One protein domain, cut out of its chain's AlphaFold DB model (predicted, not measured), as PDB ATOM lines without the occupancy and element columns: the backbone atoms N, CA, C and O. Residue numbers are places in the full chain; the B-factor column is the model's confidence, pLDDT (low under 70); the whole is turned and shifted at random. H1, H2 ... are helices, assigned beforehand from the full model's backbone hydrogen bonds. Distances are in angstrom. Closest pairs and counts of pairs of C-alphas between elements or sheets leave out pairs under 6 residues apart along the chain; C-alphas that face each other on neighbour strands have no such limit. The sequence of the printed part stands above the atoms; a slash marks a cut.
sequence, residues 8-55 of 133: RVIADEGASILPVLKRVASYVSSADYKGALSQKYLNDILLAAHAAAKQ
ATOM      1  N   ARG A   8     176.355 210.664 147.553       83.81
ATOM      2  CA  ARG A   8     175.683 211.469 146.527       83.81
ATOM      3  C   ARG A   8     176.649 212.322 145.707       83.81
ATOM      4  O   ARG A   8     176.580 212.281 144.494       83.81
ATOM      5  N   VAL A   9     177.613 212.969 146.364       85.12
ATOM      6  CA  VAL A   9     178.640 213.793 145.698       85.12
ATOM      7  C   VAL A   9     179.436 212.973 144.679       85.12
ATOM      8  O   VAL A   9     179.705 213.440 143.582       85.12
ATOM      9  N   ILE A  10     179.774 211.727 145.024       84.31
ATOM     10  CA  ILE A  10     180.501 210.829 144.119       84.31
ATOM     11  C   ILE A  10     179.562 210.262 143.044       84.31
ATOM     12  O   ILE A  10     179.968 210.093 141.900       84.31
ATOM     13  N   ALA A  11     178.307 209.967 143.388       83.88
ATOM     14  CA  ALA A  11     177.323 209.456 142.439       83.88
ATOM     15  C   ALA A  11     176.915 210.492 141.381       83.88
ATOM     16  O   ALA A  11     176.671 210.107 140.240       83.88
ATOM     17  N   ASP A  12     176.888 211.782 141.725       83.62
ATOM     18  CA  ASP A  12     176.521 212.874 140.815       83.62
ATOM     19  C   ASP A  12     177.524 213.030 139.646       83.62
ATOM     20  O   ASP A  12     177.160 213.527 138.580       83.62
ATOM     21  N   GLU A  13     178.750 212.499 139.775       80.62
ATOM     22  CA  GLU A  13     179.720 212.370 138.669       80.62
ATOM     23  C   GLU A  13     179.292 211.344 137.596       80.62
ATOM     24  O   GLU A  13     179.835 211.311 136.487       80.62
ATOM     25  N   GLY A  14     178.310 210.487 137.892       79.25
ATOM     26  CA  GLY A  14     177.661 209.611 136.919       79.25
ATOM     27  C   GLY A  14     178.597 208.588 136.263       79.25
ATOM     28  O   GLY A  14     179.337 207.864 136.929       79.25
ATOM     29  N   ALA A  15     178.547 208.474 134.930       80.19
ATOM     30  CA  ALA A  15     179.283 207.428 134.203       80.19
ATOM     31  C   ALA A  15     180.815 207.583 134.255       80.19
ATOM     32  O   ALA A  15     181.540 206.605 134.060       80.19
ATOM     33  N   SER A  16     181.306 208.792 134.530       81.69
ATOM     34  CA  SER A  16     182.730 209.134 134.457       81.69
ATOM     35  C   SER A  16     183.557 208.502 135.574       81.69
ATOM     36  O   SER A  16     184.701 208.103 135.363       81.69
ATOM     37  N   ILE A  17     182.965 208.363 136.762       86.88
ATOM     38  CA  ILE A  17     183.665 207.872 137.953       86.88
ATOM     39  C   ILE A  17     183.681 206.337 138.045       86.88
ATOM     40  O   ILE A  17     184.523 205.751 138.725       86.88
ATOM     41  N   LEU A  18     182.801 205.651 137.306       86.12
ATOM     42  CA  LEU A  18     182.678 204.188 137.289       86.12
ATOM     43  C   LEU A  18     183.980 203.415 137.013       86.12
ATOM     44  O   LEU A  18     184.242 202.457 137.746       86.12
ATOM     45  N   PRO A  19     184.799 203.745 135.992       85.12
ATOM     46  CA  PRO A  19     186.050 203.022 135.753       85.12
ATOM     47  C   PRO A  19     187.022 203.145 136.932       85.12
ATOM     48  O   PRO A  19     187.674 202.164 137.293       85.12
ATOM     49  N   VAL A  20     187.077 204.318 137.568       87.06
ATOM     50  CA  VAL A  20     187.922 204.563 138.742       87.06
ATOM     51  C   VAL A  20     187.414 203.752 139.932       87.06
ATOM     52  O   VAL A  20     188.191 203.017 140.539       87.06
ATOM     53  N   LEU A  21     186.107 203.796 140.213       88.12
ATOM     54  CA  LEU A  21     185.496 203.035 141.308       88.12
ATOM     55  C   LEU A  21     185.696 201.527 141.157       88.12
ATOM     56  O   LEU A  21     185.998 200.859 142.140       88.12
ATOM     57  N   LYS A  22     185.589 200.986 139.937       86.75
ATOM     58  CA  LYS A  22     185.874 199.566 139.670       86.75
ATOM     59  C   LYS A  22     187.320 199.209 140.005       86.75
ATOM     60  O   LYS A  22     187.562 198.189 140.642       86.75
ATOM     61  N   ARG A  23     188.271 200.066 139.623       85.62
ATOM     62  CA  ARG A  23     189.698 199.862 139.902       85.62
ATOM     63  C   ARG A  23     189.989 199.905 141.404       85.62
ATOM     64  O   ARG A  23     190.714 199.054 141.911       85.62
ATOM     65  N   VAL A  24     189.368 200.847 142.115       87.31
ATOM     66  CA  VAL A  24     189.454 200.951 143.580       87.31
ATOM     67  C   VAL A  24     188.812 199.736 144.252       87.31
ATOM     68  O   VAL A  24     189.400 199.183 145.174       87.31
ATOM     69  N   ALA A  25     187.664 199.259 143.768       86.12
ATOM     70  CA  ALA A  25     187.009 198.071 144.308       86.12
ATOM     71  C   ALA A  25     187.890 196.815 144.183       86.12
ATOM     72  O   ALA A  25     187.997 196.053 145.145       86.12
ATOM     73  N   SER A  26     188.578 196.626 143.050       84.69
ATOM     74  CA  SER A  26     189.561 195.544 142.883       84.69
ATOM     75  C   SER A  26     190.728 195.654 143.869       84.69
ATOM     76  O   SER A  26     191.196 194.646 144.394       84.69
ATOM     77  N   TYR A  27     191.170 196.877 144.160       82.56
ATOM     78  CA  TYR A  27     192.267 197.134 145.093       82.56
ATOM     79  C   TYR A  27     191.864 196.891 146.555       82.56
ATOM     80  O   TYR A  27     192.625 196.317 147.322       82.56
ATOM     81  N   VAL A  28     190.645 197.276 146.939       82.88
ATOM     82  CA  VAL A  28     190.118 197.096 148.305       82.88
ATOM     83  C   VAL A  28     189.722 195.650 148.587       82.88
ATOM     84  O   VAL A  28     189.794 195.202 149.725       82.88
ATOM     85  N   SER A  29     189.368 194.896 147.544       75.88
ATOM     86  CA  SER A  29     189.117 193.453 147.652       75.88
ATOM     87  C   SER A  29     190.413 192.635 147.772       75.88
ATOM     88  O   SER A  29     190.348 191.429 148.000       75.88
ATOM     89  N   SER A  30     191.585 193.258 147.594       78.44
ATOM     90  CA  SER A  30     192.883 192.589 147.728       78.44
ATOM     91  C   SER A  30     193.261 192.441 149.206       78.44
ATOM     92  O   SER A  30     193.088 193.370 149.993       78.44
ATOM     93  N   ALA A  31     193.799 191.276 149.586       64.00
ATOM     94  CA  ALA A  31     194.070 190.894 150.980       64.00
ATOM     95  C   ALA A  31     195.047 191.826 151.732       64.00
ATOM     96  O   ALA A  31     195.059 191.843 152.961       64.00
ATOM     97  N   ASP A  32     195.819 192.640 151.007       73.31
ATOM     98  CA  ASP A  32     196.785 193.597 151.559       73.31
ATOM     99  C   ASP A  32     196.178 194.961 151.934       73.31
ATOM    100  O   ASP A  32     196.881 195.865 152.400       73.31
ATOM    101  N   TYR A  33     194.871 195.150 151.745       74.62
ATOM    102  CA  TYR A  33     194.230 196.428 152.017       74.62
ATOM    103  C   TYR A  33     194.013 196.663 153.523       74.62
ATOM    104  O   TYR A  33     193.050 196.194 154.124       74.62
ATOM    105  N   LYS A  34     194.892 197.467 154.133       71.19
ATOM    106  CA  LYS A  34     194.794 197.930 155.535       71.19
ATOM    107  C   LYS A  34     194.156 199.320 155.686       71.19
ATOM    108  O   LYS A  34     194.400 200.015 156.669       71.19
ATOM    109  N   GLY A  35     193.404 199.779 154.686       77.06
ATOM    110  CA  GLY A  35     192.843 201.133 154.678       77.06
ATOM    111  C   GLY A  35     191.502 201.261 155.409       77.06
ATOM    112  O   GLY A  35     190.818 200.285 155.701       77.06
ATOM    113  N   ALA A  36     191.082 202.503 155.664       78.88
ATOM    114  CA  ALA A  36     189.854 202.829 156.403       78.88
ATOM    115  C   ALA A  36     188.549 202.691 155.582       78.88
ATOM    116  O   ALA A  36     187.453 202.942 156.096       78.88
ATOM    117  N   LEU A  37     188.652 202.332 154.298       79.50
ATOM    118  CA  LEU A  37     187.505 202.250 153.391       79.50
ATOM    119  C   LEU A  37     186.783 200.906 153.545       79.50
ATOM    120  O   LEU A  37     187.323 199.856 153.227       79.50
ATOM    121  N   SER A  38     185.537 200.953 154.004       83.31
ATOM    122  CA  SER A  38     184.641 199.798 154.048       83.31
ATOM    123  C   SER A  38     184.162 199.397 152.651       83.31
ATOM    124  O   SER A  38     183.677 200.247 151.897       83.31
ATOM    125  N   GLN A  39     184.191 198.092 152.364       82.44
ATOM    126  CA  GLN A  39     183.635 197.493 151.146       82.44
ATOM    127  C   GLN A  39     182.146 197.821 150.962       82.44
ATOM    128  O   GLN A  39     181.693 198.060 149.845       82.44
ATOM    129  N   LYS A  40     181.382 197.880 152.061       85.62
ATOM    130  CA  LYS A  40     179.948 198.198 152.027       85.62
ATOM    131  C   LYS A  40     179.698 199.581 151.420       85.62
ATOM    132  O   LYS A  40     178.901 199.720 150.507       85.62
ATOM    133  N   TYR A  41     180.453 200.575 151.872       85.94
ATOM    134  CA  TYR A  41     180.343 201.945 151.377       85.94
ATOM    135  C   TYR A  41     180.758 202.077 149.910       85.94
ATOM    136  O   TYR A  41     180.133 202.822 149.165       85.94
ATOM    137  N   LEU A  42     181.780 201.332 149.471       87.38
ATOM    138  CA  LEU A  42     182.139 201.280 148.053       87.38
ATOM    139  C   LEU A  42     181.008 200.710 147.198       87.38
ATOM    140  O   LEU A  42     180.717 201.262 146.142       87.38
ATOM    141  N   ASN A  43     180.362 199.637 147.658       88.38
ATOM    142  CA  ASN A  43     179.216 199.061 146.960       88.38
ATOM    143  C   ASN A  43     178.043 200.049 146.897       88.38
ATOM    144  O   ASN A  43     177.434 200.184 145.836       88.38
ATOM    145  N   ASP A  44     177.776 200.783 147.983       88.69
ATOM    146  CA  ASP A  44     176.733 201.816 148.027       88.69
ATOM    147  C   ASP A  44     177.020 202.953 147.025       88.69
ATOM    148  O   ASP A  44     176.134 203.354 146.267       88.69
ATOM    149  N   ILE A  45     178.273 203.423 146.950       89.69
ATOM    150  CA  ILE A  45     178.709 204.411 145.946       89.69
ATOM    151  C   ILE A  45     178.565 203.860 144.530       89.69
ATOM    152  O   ILE A  45     178.047 204.550 143.656       89.69
ATOM    153  N   LEU A  46     179.021 202.633 144.284       88.19
ATOM    154  CA  LEU A  46     179.007 202.032 142.952       88.19
ATOM    155  C   LEU A  46     177.568 201.850 142.453       88.19
ATOM    156  O   LEU A  46     177.277 202.154 141.295       88.19
ATOM    157  N   LEU A  47     176.656 201.429 143.334       89.44
ATOM    158  CA  LEU A  47     175.234 201.303 143.023       89.44
ATOM    159  C   LEU A  47     174.599 202.665 142.704       89.44
ATOM    160  O   LEU A  47     173.916 202.799 141.686       89.44
ATOM    161  N   ALA A  48     174.859 203.680 143.532       88.25
ATOM    162  CA  ALA A  48     174.351 205.034 143.317       88.25
ATOM    163  C   ALA A  48     174.905 205.663 142.026       88.25
ATOM    164  O   ALA A  48     174.143 206.217 141.231       88.25
ATOM    165  N   ALA A  49     176.203 205.503 141.758       86.62
ATOM    166  CA  ALA A  49     176.845 205.978 140.534       86.62
ATOM    167  C   ALA A  49     176.303 205.262 139.285       86.62
ATOM    168  O   ALA A  49     176.072 205.904 138.264       86.62
ATOM    169  N   HIS A  50     176.026 203.952 139.345       85.06
ATOM    170  CA  HIS A  50     175.369 203.226 138.247       85.06
ATOM    171  C   HIS A  50     173.953 203.742 137.959       85.06
ATOM    172  O   HIS A  50     173.552 203.797 136.794       85.06
ATOM    173  N   ALA A  51     173.192 204.113 138.991       86.19
ATOM    174  CA  ALA A  51     171.875 204.715 138.810       86.19
ATOM    175  C   ALA A  51     171.982 206.101 138.149       86.19
ATOM    176  O   ALA A  51     171.286 206.363 137.165       86.19
ATOM    177  N   ALA A  52     172.904 206.942 138.624       83.62
ATOM    178  CA  ALA A  52     173.141 208.281 138.085       83.62
ATOM    179  C   ALA A  52     173.707 208.258 136.652       83.62
ATOM    180  O   ALA A  52     173.305 209.068 135.818       83.62
ATOM    181  N   ALA A  53     174.552 207.277 136.320       81.31
ATOM    182  CA  ALA A  53     175.157 207.105 134.997       81.31
ATOM    183  C   ALA A  53     174.140 206.937 133.853       81.31
ATOM    184  O   ALA A  53     174.461 207.225 132.699       81.31
ATOM    185  N   LYS A  54     172.915 206.479 134.153       78.25
ATOM    186  CA  LYS A  54     171.827 206.390 133.163       78.25
ATOM    187  C   LYS A  54     171.295 207.763 132.750       78.25
ATOM    188  O   LYS A  54     170.818 207.906 131.630       78.25
ATOM    189  N   GLN A  55     171.356 208.741 133.651       74.94
ATOM    190  CA  GLN A  55     170.822 210.090 133.451       74.94
ATOM    191  C   GLN A  55     171.925 211.084 133.076       74.94
ATOM    192  O   GLN A  55     171.722 211.927 132.206       74.94
TER     193      GLN A  55
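What this domain is: This is residues 8 to 55 of the 133 residues of a protein of Eubacterium sp. BIOML-A2 (UniProt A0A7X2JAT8). A helical hairpin makes the body of this rod: the longest helix, H3, and the somewhat shorter H2 stand side by side, nearly aligned and running opposite ways. The short H1 packs on H3 towards its last residues, and at the other end of the rod residues 30 to 35, in the loop that joins H2 to H3, stick out. The printed part has 48 residues with three named helices, H1, H2 and H3 in that order along the chain, and no named strand; its class is all helix. It is compact, with a radius of gyration of the C-alphas of 11.0 A, and its C-alphas span 36 by 16 by 13 A.

How they stand to each other: H3, residues 39 to 53, touches H2, residues 18 to 28; their closest C-alphas are those of Leu 46 and Leu 21, 6.8 A apart. The two form a helical hairpin, at a shallow tilt of 10 degrees, opposite ways. H3 also touches H1, residues 8 to 11, with the C-alphas of Ala 49 and Ala 11 closest at 4.0 A. H1 and H2 are apart. In H2 and H3 every O i to N i+4 pair is within hydrogen-bond range, while H1, with 4 residues, is too short for such a pair.

Where its parts are: H3 is 20.6 A long from C-alpha 39 at (183.635, 197.493, 151.146) to C-alpha 53 at (175.157, 207.105, 134.997). H2 measures 15.1 A from C-alpha 18 to C-alpha 28. H1 begins with C-alpha 8 at (175.683, 211.469, 146.527) and measures 4.8 A to C-alpha 11.

The domain as a whole: The two C-alphas farthest apart are those of Asp 32 and Gln 55, 35.7 A. The printed part has no cut. The links from H1 to H2, 6 residues, and from H2 to H3, 10 residues, are short. The mean pLDDT of the printed part is 82.9, and residue 31, which stands free, is under 70.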